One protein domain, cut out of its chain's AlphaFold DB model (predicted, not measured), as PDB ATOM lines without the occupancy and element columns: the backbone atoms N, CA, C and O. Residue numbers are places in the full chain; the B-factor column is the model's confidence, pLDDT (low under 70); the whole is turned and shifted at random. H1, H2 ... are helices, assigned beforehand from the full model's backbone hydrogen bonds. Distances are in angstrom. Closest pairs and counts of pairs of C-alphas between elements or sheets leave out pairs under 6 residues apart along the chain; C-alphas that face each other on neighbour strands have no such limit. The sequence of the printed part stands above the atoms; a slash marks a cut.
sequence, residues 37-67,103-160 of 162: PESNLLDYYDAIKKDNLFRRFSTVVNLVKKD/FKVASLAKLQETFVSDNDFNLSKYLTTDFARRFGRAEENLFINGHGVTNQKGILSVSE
ATOM      1  N   PRO A  37      17.537   9.418 -37.444       91.00
ATOM      2  CA  PRO A  37      17.841   9.920 -38.784       91.00
ATOM      3  C   PRO A  37      16.804   9.492 -39.828       91.00
ATOM      4  O   PRO A  37      16.283   8.375 -39.786       91.00
ATOM      5  N   GLU A  38      16.549  10.349 -40.819       88.38
ATOM      6  CA  GLU A  38      15.470  10.138 -41.799       88.38
ATOM      7  C   GLU A  38      15.633   8.836 -42.602       88.38
ATOM      8  O   GLU A  38      14.668   8.097 -42.790       88.38
ATOM      9  N   SER A  39      16.861   8.496 -43.006       86.06
ATOM     10  CA  SER A  39      17.140   7.238 -43.721       86.06
ATOM     11  C   SER A  39      16.725   5.988 -42.929       86.06
ATOM     12  O   SER A  39      16.071   5.101 -43.470       86.06
ATOM     13  N   ASN A  40      17.015   5.947 -41.625       89.00
ATOM     14  CA  ASN A  40      16.623   4.839 -40.757       89.00
ATOM     15  C   ASN A  40      15.113   4.824 -40.490       89.00
ATOM     16  O   ASN A  40      14.547   3.764 -40.220       89.00
ATOM     17  N   LEU A  41      14.464   5.989 -40.553       89.00
ATOM     18  CA  LEU A  41      13.019   6.114 -40.417       89.00
ATOM     19  C   LEU A  41      12.282   5.548 -41.643       89.00
ATOM     20  O   LEU A  41      11.239   4.915 -41.486       89.00
ATOM     21  N   LEU A  42      12.830   5.718 -42.850       89.44
ATOM     22  CA  LEU A  42      12.306   5.080 -44.063       89.44
ATOM     23  C   LEU A  42      12.387   3.552 -43.959       89.44
ATOM     24  O   LEU A  42      11.364   2.880 -44.096       89.44
ATOM     25  N   ASP A  43      13.558   3.020 -43.593       90.69
ATOM     26  CA  ASP A  43      13.751   1.582 -43.358       90.69
ATOM     27  C   ASP A  43      12.785   1.042 -42.292       90.69
ATOM     28  O   ASP A  43      12.210  -0.042 -42.431       90.69
ATOM     29  N   TYR A  44      12.569   1.816 -41.224       92.62
ATOM     30  CA  TYR A  44      11.597   1.505 -40.180       92.62
ATOM     31  C   TYR A  44      10.169   1.416 -40.738       92.62
ATOM     32  O   TYR A  44       9.451   0.456 -40.443       92.62
ATOM     33  N   TYR A  45       9.743   2.393 -41.546       90.31
ATOM     34  CA  TYR A  45       8.396   2.412 -42.116       90.31
ATOM     35  C   TYR A  45       8.155   1.271 -43.105       90.31
ATOM     36  O   TYR A  45       7.047   0.729 -43.159       90.31
ATOM     37  N   ASP A  46       9.170   0.864 -43.856       90.56
ATOM     38  CA  ASP A  46       9.066  -0.292 -44.742       90.56
ATOM     39  C   ASP A  46       9.007  -1.602 -43.946       90.56
ATOM     40  O   ASP A  46       8.181  -2.477 -44.230       90.56
ATOM     41  N   ALA A  47       9.805  -1.717 -42.881       91.88
ATOM     42  CA  ALA A  47       9.783  -2.872 -41.993       91.88
ATOM     43  C   ALA A  47       8.438  -3.026 -41.259       91.88
ATOM     44  O   ALA A  47       7.899  -4.134 -41.208       91.88
ATOM     45  N   ILE A  48       7.855  -1.940 -40.738       92.06
ATOM     46  CA  ILE A  48       6.571  -2.007 -40.018       92.06
ATOM     47  C   ILE A  48       5.404  -2.307 -40.962       92.06
ATOM     48  O   ILE A  48       4.530  -3.088 -40.601       92.06
ATOM     49  N   LYS A  49       5.391  -1.758 -42.186       88.69
ATOM     50  CA  LYS A  49       4.372  -2.093 -43.200       88.69
ATOM     51  C   LYS A  49       4.412  -3.569 -43.585       88.69
ATOM     52  O   LYS A  49       3.381  -4.140 -43.920       88.69
ATOM     53  N   LYS A  50       5.597  -4.185 -43.574       87.38
ATOM     54  CA  LYS A  50       5.749  -5.610 -43.871       87.38
ATOM     55  C   LYS A  50       5.186  -6.496 -42.756       87.38
ATOM     56  O   LYS A  50       4.575  -7.513 -43.076       87.38
ATOM     57  N   ASP A  51       5.407  -6.128 -41.493       85.31
ATOM     58  CA  ASP A  51       5.022  -6.939 -40.324       85.31
ATOM     59  C   ASP A  51       3.562  -6.713 -39.889       85.31
ATOM     60  O   ASP A  51       2.892  -7.662 -39.505       85.31
ATOM     61  N   ASN A  52       3.050  -5.481 -39.986       88.25
ATOM     62  CA  ASN A  52       1.697  -5.115 -39.563       88.25
ATOM     63  C   ASN A  52       0.706  -5.238 -40.736       88.25
ATOM     64  O   ASN A  52       0.733  -4.440 -41.681       88.25
ATOM     65  N   LEU A  53      -0.200  -6.217 -40.669       85.31
ATOM     66  CA  LEU A  53      -1.214  -6.463 -41.696       85.31
ATOM     67  C   LEU A  53      -2.217  -5.317 -41.775       85.31
ATOM     68  O   LEU A  53      -2.621  -4.932 -42.873       85.31
ATOM     69  N   PHE A  54      -2.584  -4.733 -40.636       84.19
ATOM     70  CA  PHE A  54      -3.526  -3.621 -40.592       84.19
ATOM     71  C   PHE A  54      -3.028  -2.447 -41.438       84.19
ATOM     72  O   PHE A  54      -3.779  -1.916 -42.250       84.19
ATOM     73  N   ARG A  55      -1.739  -2.098 -41.369       87.12
ATOM     74  CA  ARG A  55      -1.126  -1.045 -42.204       87.12
ATOM     75  C   ARG A  55      -1.119  -1.347 -43.703       87.12
ATOM     76  O   ARG A  55      -0.995  -0.416 -44.492       87.12
ATOM     77  N   ARG A  56      -1.224  -2.615 -44.109       86.19
ATOM     78  CA  ARG A  56      -1.291  -3.006 -45.529       86.19
ATOM     79  C   ARG A  56      -2.685  -2.836 -46.119       86.19
ATOM     80  O   ARG A  56      -2.798  -2.607 -47.318       86.19
ATOM     81  N   PHE A  57      -3.719  -2.974 -45.292       85.38
ATOM     82  CA  PHE A  57      -5.117  -2.939 -45.728       85.38
ATOM     83  C   PHE A  57      -5.865  -1.668 -45.309       85.38
ATOM     84  O   PHE A  57      -6.940  -1.397 -45.836       85.38
ATOM     85  N   SER A  58      -5.318  -0.883 -44.380       83.38
ATOM     86  CA  SER A  58      -5.915   0.371 -43.910       83.38
ATOM     87  C   SER A  58      -5.307   1.604 -44.579       83.38
ATOM     88  O   SER A  58      -4.192   1.586 -45.100       83.38
ATOM     89  N   THR A  59      -6.048   2.711 -44.520       83.75
ATOM     90  CA  THR A  59      -5.575   4.027 -44.961       83.75
ATOM     91  C   THR A  59      -4.870   4.741 -43.812       83.75
ATOM     92  O   THR A  59      -5.486   5.063 -42.797       83.75
ATOM     93  N   VAL A  60      -3.582   5.040 -43.987       81.75
ATOM     94  CA  VAL A  60      -2.810   5.840 -43.027       81.75
ATOM     95  C   VAL A  60      -3.049   7.327 -43.295       81.75
ATOM     96  O   VAL A  60      -2.730   7.824 -44.373       81.75
ATOM     97  N   VAL A  61      -3.579   8.046 -42.304       80.19
ATOM     98  CA  VAL A  61      -3.770   9.503 -42.363       80.19
ATOM     99  C   VAL A  61      -2.720  10.195 -41.497       80.19
ATOM    100  O   VAL A  61      -2.645   9.956 -40.294       80.19
ATOM    101  N   ASN A  62      -1.922  11.074 -42.105       78.56
ATOM    102  CA  ASN A  62      -0.908  11.856 -41.398       78.56
ATOM    103  C   ASN A  62      -1.532  13.122 -40.803       78.56
ATOM    104  O   ASN A  62      -2.119  13.930 -41.522       78.56
ATOM    105  N   LEU A  63      -1.389  13.306 -39.492       72.62
ATOM    106  CA  LEU A  63      -1.926  14.462 -38.777       72.62
ATOM    107  C   LEU A  63      -0.824  15.468 -38.465       72.62
ATOM    108  O   LEU A  63       0.268  15.099 -38.046       72.62
ATOM    109  N   VAL A  64      -1.147  16.753 -38.615       66.88
ATOM    110  CA  VAL A  64      -0.228  17.863 -38.308       66.88
ATOM    111  C   VAL A  64      -0.290  18.259 -36.824       66.88
ATOM    112  O   VAL A  64       0.675  18.791 -36.281       66.88
ATOM    113  N   LYS A  65      -1.408  17.990 -36.130       64.62
ATOM    114  CA  LYS A  65      -1.569  18.283 -34.693       64.62
ATOM    115  C   LYS A  65      -1.232  17.062 -33.833       64.62
ATOM    116  O   LYS A  65      -1.766  15.984 -34.069       64.62
ATOM    117  N   LYS A  66      -0.378  17.272 -32.821       58.44
ATOM    118  CA  LYS A  66       0.122  16.246 -31.880       58.44
ATOM    119  C   LYS A  66      -0.946  15.667 -30.945       58.44
ATOM    120  O   LYS A  66      -0.859  14.497 -30.604       58.44
ATOM    121  N   ASP A  67      -1.933  16.475 -30.567       58.81
ATOM    122  CA  ASP A  67      -3.075  16.069 -29.748       58.81
ATOM    123  C   ASP A  67      -4.336  16.514 -30.472       58.81
ATOM    124  O   ASP A  67      -4.666  17.702 -30.533       58.81
ATOM    125  N   PHE A 103      -2.762   8.117 -29.808       77.19
ATOM    126  CA  PHE A 103      -2.038   7.489 -28.701       77.19
ATOM    127  C   PHE A 103      -0.564   7.304 -29.059       77.19
ATOM    128  O   PHE A 103      -0.214   7.158 -30.230       77.19
ATOM    129  N   LYS A 104       0.299   7.292 -28.037       83.44
ATOM    130  CA  LYS A 104       1.738   7.057 -28.186       83.44
ATOM    131  C   LYS A 104       2.068   5.602 -27.857       83.44
ATOM    132  O   LYS A 104       1.717   5.121 -26.784       83.44
ATOM    133  N   VAL A 105       2.789   4.934 -28.754       87.19
ATOM    134  CA  VAL A 105       3.404   3.623 -28.499       87.19
ATOM    135  C   VAL A 105       4.868   3.848 -28.124       87.19
ATOM    136  O   VAL A 105       5.557   4.645 -28.761       87.19
ATOM    137  N   ALA A 106       5.339   3.178 -27.074       89.44
ATOM    138  CA  ALA A 106       6.712   3.283 -26.592       89.44
ATOM    139  C   ALA A 106       7.252   1.906 -26.186       89.44
ATOM    140  O   ALA A 106       6.504   1.044 -25.728       89.44
ATOM    141  N   SER A 107       8.555   1.690 -26.368       90.88
ATOM    142  CA  SER A 107       9.259   0.468 -25.968       90.88
ATOM    143  C   SER A 107      10.708   0.806 -25.636       90.88
ATOM    144  O   SER A 107      11.255   1.778 -26.155       90.88
ATOM    145  N   LEU A 108      11.323  -0.008 -24.781       91.06
ATOM    146  CA  LEU A 108      12.734   0.078 -24.425       91.06
ATOM    147  C   LEU A 108      13.463  -1.172 -24.931       91.06
ATOM    148  O   LEU A 108      12.939  -2.289 -24.861       91.06
ATOM    149  N   ALA A 109      14.682  -0.984 -25.429       88.75
ATOM    150  CA  ALA A 109      15.575  -2.064 -25.824       88.75
ATOM    151  C   ALA A 109      16.794  -2.079 -24.900       88.75
ATOM    152  O   ALA A 109      17.366  -1.033 -24.601       88.75
ATOM    153  N   LYS A 110      17.185  -3.274 -24.451       91.06
ATOM    154  CA  LYS A 110      18.415  -3.499 -23.692       91.06
ATOM    155  C   LYS A 110      19.378  -4.289 -24.566       91.06
ATOM    156  O   LYS A 110      18.990  -5.310 -25.132       91.06
ATOM    157  N   LEU A 111      20.614  -3.819 -24.657       89.00
ATOM    158  CA  LEU A 111      21.700  -4.439 -25.412       89.00
ATOM    159  C   LEU A 111      22.882  -4.692 -24.477       89.00
ATOM    160  O   LEU A 111      23.040  -3.984 -23.484       89.00
ATOM    161  N   GLN A 112      23.691  -5.709 -24.776       90.56
ATOM    162  CA  GLN A 112      24.980  -5.863 -24.098       90.56
ATOM    163  C   GLN A 112      25.992  -4.907 -24.727       90.56
ATOM    164  O   GLN A 112      25.983  -4.713 -25.942       90.56
ATOM    165  N   GLU A 113      26.885  -4.355 -23.909       88.25
ATOM    166  CA  GLU A 113      27.918  -3.411 -24.353       88.25
ATOM    167  C   GLU A 113      28.822  -3.999 -25.443       88.25
ATOM    168  O   GLU A 113      29.212  -3.290 -26.362       88.25
ATOM    169  N   THR A 114      29.075  -5.309 -25.401       88.44
ATOM    170  CA  THR A 114      29.855  -6.033 -26.415       88.44
ATOM    171  C   THR A 114      29.249  -5.946 -27.815       88.44
ATOM    172  O   THR A 114      29.984  -5.794 -28.779       88.44
ATOM    173  N   PHE A 115      27.920  -5.987 -27.949       86.75
ATOM    174  CA  PHE A 115      27.257  -5.806 -29.249       86.75
ATOM    175  C   PHE A 115      27.312  -4.357 -29.729       86.75
ATOM    176  O   PHE A 115      27.303  -4.094 -30.927       86.75
ATOM    177  N   VAL A 116      27.330  -3.407 -28.796       88.31
ATOM    178  CA  VAL A 116      27.378  -1.977 -29.115       88.31
ATOM    179  C   VAL A 116      28.772  -1.589 -29.617       88.31
ATOM    180  O   VAL A 116      28.880  -0.827 -30.583       88.31
ATOM    181  N   SER A 117      29.822  -2.149 -29.010       86.50
ATOM    182  CA  SER A 117      31.221  -1.906 -29.381       86.50
ATOM    183  C   SER A 117      31.714  -2.736 -30.572       86.50
ATOM    184  O   SER A 117      32.738  -2.391 -31.159       86.50
ATOM    185  N   ASP A 118      30.997  -3.792 -30.964       88.44
ATOM    186  CA  ASP A 118      31.332  -4.603 -32.133       88.44
ATOM    187  C   ASP A 118      31.036  -3.856 -33.450       88.44
ATOM    188  O   ASP A 118      29.905  -3.431 -33.728       88.44
ATOM    189  N   ASN A 119      32.074  -3.700 -34.275       83.25
ATOM    190  CA  ASN A 119      31.995  -3.048 -35.581       83.25
ATOM    191  C   ASN A 119      31.321  -3.926 -36.645       83.25
ATOM    192  O   ASN A 119      30.676  -3.382 -37.545       83.25
ATOM    193  N   ASP A 120      31.425  -5.254 -36.538       90.12
ATOM    194  CA  ASP A 120      30.781  -6.186 -37.471       90.12
ATOM    195  C   ASP A 120      29.273  -6.292 -37.193       90.12
ATOM    196  O   ASP A 120      28.471  -6.607 -38.080       90.12
ATOM    197  N   PHE A 121      28.851  -5.959 -35.969       90.94
ATOM    198  CA  PHE A 121      27.446  -5.898 -35.606       90.94
ATOM    199  C   PHE A 121      26.765  -4.647 -36.174       90.94
ATOM    200  O   PHE A 121      27.064  -3.505 -35.812       90.94
ATOM    201  N   ASN A 122      25.762  -4.849 -37.030       91.56
ATOM    202  CA  ASN A 122      24.961  -3.759 -37.578       91.56
ATOM    203  C   ASN A 122      23.864  -3.314 -36.590       91.56
ATOM    204  O   ASN A 122      22.700  -3.720 -36.691       91.56
ATOM    205  N   LEU A 123      24.255  -2.458 -35.641       91.38
ATOM    206  CA  LEU A 123      23.391  -1.928 -34.586       91.38
ATOM    207  C   LEU A 123      22.151  -1.206 -35.132       91.38
ATOM    208  O   LEU A 123      21.044  -1.420 -34.633       91.38
ATOM    209  N   SER A 124      22.325  -0.381 -36.166       90.62
ATOM    210  CA  SER A 124      21.240   0.429 -36.722       90.62
ATOM    211  C   SER A 124      20.147  -0.436 -37.327       90.62
ATOM    212  O   SER A 124      18.980  -0.331 -36.949       90.62
ATOM    213  N   LYS A 125      20.530  -1.381 -38.187       91.88
ATOM    214  CA  LYS A 125      19.600  -2.325 -38.806       91.88
ATOM    215  C   LYS A 125      18.905  -3.203 -37.769       91.88
ATOM    216  O   LYS A 125      17.704  -3.451 -37.904       91.88
ATOM    217  N   TYR A 126      19.637  -3.668 -36.754       92.44
ATOM    218  CA  TYR A 126      19.077  -4.480 -35.676       92.44
ATOM    219  C   TYR A 126      17.974  -3.724 -34.926       92.44
ATOM    220  O   TYR A 126      16.839  -4.201 -34.874       92.44
ATOM    221  N   LEU A 127      18.281  -2.528 -34.412       92.56
ATOM    222  CA  LEU A 127      17.329  -1.725 -33.643       92.56
ATOM    223  C   LEU A 127      16.134  -1.289 -34.492       92.56
ATOM    224  O   LEU A 127      14.994  -1.465 -34.065       92.56
ATOM    225  N   THR A 128      16.368  -0.792 -35.710       92.31
ATOM    226  CA  THR A 128      15.300  -0.394 -36.637       92.31
ATOM    227  C   THR A 128      14.328  -1.545 -36.899       92.31
ATOM    228  O   THR A 128      13.114  -1.360 -36.824       92.31
ATOM    229  N   THR A 129      14.844  -2.753 -37.147       92.00
ATOM    230  CA  THR A 129      14.009  -3.931 -37.428       92.00
ATOM    231  C   THR A 129      13.264  -4.419 -36.185       92.00
ATOM    232  O   THR A 129      12.090  -4.779 -36.272       92.00
ATOM    233  N   ASP A 130      13.928  -4.452 -35.028       92.88
ATOM    234  CA  ASP A 130      13.330  -4.916 -33.773       92.88
ATOM    235  C   ASP A 130      12.205  -3.979 -33.311       92.88
ATOM    236  O   ASP A 130      11.090  -4.432 -33.042       92.88
ATOM    237  N   PHE A 131      12.435  -2.662 -33.323       94.12
ATOM    238  CA  PHE A 131      11.391  -1.688 -33.001       94.12
ATOM    239  C   PHE A 131      10.240  -1.713 -34.007       94.12
ATOM    240  O   PHE A 131       9.086  -1.663 -33.582       94.12
ATOM    241  N   ALA A 132      10.512  -1.856 -35.310       93.38
ATOM    242  CA  ALA A 132       9.461  -1.980 -36.322       93.38
ATOM    243  C   ALA A 132       8.520  -3.159 -36.039       93.38
ATOM    244  O   ALA A 132       7.301  -2.994 -36.082       93.38
ATOM    245  N   ARG A 133       9.064  -4.325 -35.669       91.94
ATOM    246  CA  ARG A 133       8.262  -5.502 -35.291       91.94
ATOM    247  C   ARG A 133       7.475  -5.279 -34.004       91.94
ATOM    248  O   ARG A 133       6.284  -5.572 -33.941       91.94
ATOM    249  N   ARG A 134       8.121  -4.754 -32.957       93.12
ATOM    250  CA  ARG A 134       7.469  -4.515 -31.656       93.12
ATOM    251  C   ARG A 134       6.312  -3.529 -31.778       93.12
ATOM    252  O   ARG A 134       5.221  -3.805 -31.287       93.12
ATOM    253  N   PHE A 135       6.545  -2.400 -32.443       92.75
ATOM    254  CA  PHE A 135       5.527  -1.375 -32.645       92.75
ATOM    255  C   PHE A 135       4.442  -1.839 -33.613       92.75
ATOM    256  O   PHE A 135       3.267  -1.633 -33.320       92.75
ATOM    257  N   GLY A 136       4.811  -2.549 -34.682       91.44
ATOM    258  CA  GLY A 136       3.863  -3.158 -35.611       91.44
ATOM    259  C   GLY A 136       2.875  -4.084 -34.909       91.44
ATOM    260  O   GLY A 136       1.671  -3.896 -35.046       91.44
ATOM    261  N   ARG A 137       3.368  -5.017 -34.087       90.19
ATOM    262  CA  ARG A 137       2.526  -5.957 -33.327       90.19
ATOM    263  C   ARG A 137       1.677  -5.278 -32.260       90.19
ATOM    264  O   ARG A 137       0.527  -5.659 -32.070       90.19
ATOM    265  N   ALA A 138       2.231  -4.293 -31.552       89.56
ATOM    266  CA  ALA A 138       1.484  -3.552 -30.537       89.56
ATOM    267  C   ALA A 138       0.312  -2.780 -31.162       89.56
ATOM    268  O   ALA A 138      -0.803  -2.826 -30.649       89.56
ATOM    269  N   GLU A 139       0.561  -2.114 -32.287       87.62
ATOM    270  CA  GLU A 139      -0.451  -1.397 -33.060       87.62
ATOM    271  C   GLU A 139      -1.497  -2.344 -33.660       87.62
ATOM    272  O   GLU A 139      -2.694  -2.093 -33.554       87.62
ATOM    273  N   GLU A 140      -1.069  -3.457 -34.253       87.06
ATOM    274  CA  GLU A 140      -1.977  -4.450 -34.826       87.06
ATOM    275  C   GLU A 140      -2.885  -5.072 -33.761       87.06
ATOM    276  O   GLU A 140      -4.102  -5.114 -33.933       87.06
ATOM    277  N   ASN A 141      -2.326  -5.483 -32.621       85.31
ATOM    278  CA  ASN A 141      -3.113  -6.026 -31.518       85.31
ATOM    279  C   ASN A 141      -4.139  -5.010 -30.996       85.31
ATOM    280  O   ASN A 141      -5.265  -5.376 -30.668       85.31
ATOM    281  N   LEU A 142      -3.765  -3.730 -30.950       83.31
ATOM    282  CA  LEU A 142      -4.652  -2.653 -30.536       83.31
ATOM    283  C   LEU A 142      -5.822  -2.462 -31.517       83.31
ATOM    284  O   LEU A 142      -6.962  -2.312 -31.080       83.31
ATOM    285  N   PHE A 143      -5.570  -2.532 -32.827       80.88
ATOM    286  CA  PHE A 143      -6.617  -2.413 -33.847       80.88
ATOM    287  C   PHE A 143      -7.496  -3.660 -33.996       80.88
ATOM    288  O   PHE A 143      -8.674  -3.535 -34.333       80.88
ATOM    289  N   ILE A 144      -6.962  -4.858 -33.747       81.81
ATOM    290  CA  ILE A 144      -7.722  -6.110 -33.857       81.81
ATOM    291  C   ILE A 144      -8.506  -6.383 -32.570       81.81
ATOM    292  O   ILE A 144      -9.732  -6.500 -32.607       81.81
ATOM    293  N   ASN A 145      -7.798  -6.440 -31.438       76.94
ATOM    294  CA  ASN A 145      -8.293  -6.950 -30.156       76.94
ATOM    295  C   ASN A 145      -8.560  -5.856 -29.118       76.94
ATOM    296  O   ASN A 145      -8.802  -6.186 -27.960       76.94
ATOM    297  N   GLY A 146      -8.445  -4.570 -29.469       64.50
ATOM    298  CA  GLY A 146      -8.580  -3.466 -28.520       64.50
ATOM    299  C   GLY A 146      -9.803  -3.622 -27.610       64.50
ATOM    300  O   GLY A 146     -10.936  -3.447 -28.055       64.50
ATOM    301  N   HIS A 147      -9.551  -3.951 -26.338       53.25
ATOM    302  CA  HIS A 147     -10.536  -3.997 -25.263       53.25
ATOM    303  C   HIS A 147     -10.168  -2.950 -24.213       53.25
ATOM    304  O   HIS A 147      -9.223  -3.114 -23.445       53.25
ATOM    305  N   GLY A 148     -10.947  -1.868 -24.181       47.06
ATOM    306  CA  GLY A 148     -11.338  -1.152 -22.962       47.06
ATOM    307  C   GLY A 148     -10.298  -0.336 -22.185       47.06
ATOM    308  O   GLY A 148     -10.683   0.685 -21.630       47.06
ATOM    309  N   VAL A 149      -9.006  -0.679 -22.152       46.31
ATOM    310  CA  VAL A 149      -8.040   0.040 -21.287       46.31
ATOM    311  C   VAL A 149      -7.822   1.487 -21.762       46.31
ATOM    312  O   VAL A 149      -7.539   2.376 -20.966       46.31
ATOM    313  N   THR A 150      -8.039   1.751 -23.054       50.53
ATOM    314  CA  THR A 150      -7.974   3.091 -23.669       50.53
ATOM    315  C   THR A 150      -9.245   3.485 -24.439       50.53
ATOM    316  O   THR A 150      -9.217   4.442 -25.214       50.53
ATOM    317  N   ASN A 151     -10.376   2.786 -24.241       51.62
ATOM    318  CA  ASN A 151     -11.617   2.939 -25.030       51.62
ATOM    319  C   ASN A 151     -11.443   2.766 -26.552       51.62
ATOM    320  O   ASN A 151     -12.269   3.237 -27.335       51.62
ATOM    321  N   GLN A 152     -10.382   2.095 -26.996       56.03
ATOM    322  CA  GLN A 152     -10.230   1.745 -28.400       56.03
ATOM    323  C   GLN A 152     -10.999   0.461 -28.654       56.03
ATOM    324  O   GLN A 152     -10.714  -0.558 -28.032       56.03
ATOM    325  N   LYS A 153     -12.000   0.541 -29.527       65.19
ATOM    326  CA  LYS A 153     -12.729  -0.628 -29.995       65.19
ATOM    327  C   LYS A 153     -11.958  -1.210 -31.171       65.19
ATOM    328  O   LYS A 153     -11.957  -0.614 -32.247       65.19
ATOM    329  N   GLY A 154     -11.280  -2.334 -30.954       65.31
ATOM    330  CA  GLY A 154     -10.736  -3.118 -32.060       65.31
ATOM    331  C   GLY A 154     -11.864  -3.629 -32.959       65.31
ATOM    332  O   GLY A 154     -13.010  -3.731 -32.507       65.31
ATOM    333  N   ILE A 155     -11.567  -3.962 -34.215       74.31
ATOM    334  CA  ILE A 155     -12.598  -4.400 -35.172       74.31
ATOM    335  C   ILE A 155     -13.405  -5.602 -34.653       74.31
ATOM    336  O   ILE A 155     -14.611  -5.662 -34.880       74.31
ATOM    337  N   LEU A 156     -12.778  -6.495 -33.877       74.25
ATOM    338  CA  LEU A 156     -13.441  -7.666 -33.290       74.25
ATOM    339  C   LEU A 156     -14.290  -7.331 -32.051       74.25
ATOM    340  O   LEU A 156     -15.261  -8.020 -31.761       74.25
ATOM    341  N   SER A 157     -13.984  -6.240 -31.344       63.69
ATOM    342  CA  SER A 157     -14.797  -5.787 -30.201       63.69
ATOM    343  C   SER A 157     -16.104  -5.104 -30.632       63.69
ATOM    344  O   SER A 157     -17.056  -5.025 -29.860       63.69
ATOM    345  N   VAL A 158     -16.168  -4.597 -31.871       57.59
ATOM    346  CA  VAL A 158     -17.384  -3.981 -32.427       57.59
ATOM    347  C   VAL A 158     -18.417  -5.051 -32.794       57.59
ATOM    348  O   VAL A 158     -19.614  -4.807 -32.652       57.59
ATOM    349  N   SER A 159     -17.977  -6.247 -33.197       53.06
ATOM    350  CA  SER A 159     -18.864  -7.351 -33.591       53.06
ATOM    351  C   SER A 159     -19.640  -8.003 -32.444       53.06
ATOM    352  O   SER A 159     -20.646  -8.648 -32.709       53.06
ATOM    353  N   GLU A 160     -19.241  -7.818 -31.183       47.59
ATOM    354  CA  GLU A 160     -19.966  -8.385 -30.028       47.59
ATOM    355  C   GLU A 160     -21.152  -7.518 -29.561       47.59
ATOM    356  O   GLU A 160     -21.864  -7.893 -28.635       47.59
TER     357      GLU A 160
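This is residues 37 to 67 and 103 to 160 of the 162 residues of the protein "Phage major capsid protein" of Corynebacteriales bacterium (UniProt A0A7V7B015). What shape appears first? Long H4 makes the axis of a loose rod; H1 crosses one side of it, leading into short H2, with small H3 and H5 near H4's opposite ends. What builds it? It is all helix: 89 printed residues with five named helices, H1 to H5 in order, radius of gyration of the C-alphas 15.9 A, spans 52 by 25 by 25 A.

Where does H1 begin? H1, residues 38 to 51, begins at C-alpha 38 (15.470, 10.138, -41.799) and is 20.1 A long. What follows? H2 is residues 53 to 57, H3 113 to 117, H4 123 to 145, 32.4 A long, and H5 155 to 160, ending at C-alpha 160 (-19.966, -8.385, -30.028).

What does the hub, H4, touch? H1 touches it at a steep tilt of 44 degrees, closest C-alphas Ile 48 and Ala 132, 4.7 A. Are backbones helical? Every O i to N i+4 pair is within hydrogen-bond range in H1 to H4; H5 has 0 of 2, and 0 of 3 for i+3.

Is anything missing? Residues 68 to 102 are not printed; C-alphas 67 and 103 are 8.7 A apart. Where is confidence low? Residues 64 to 67, 146 to 154 and 157 to 160 are under 70.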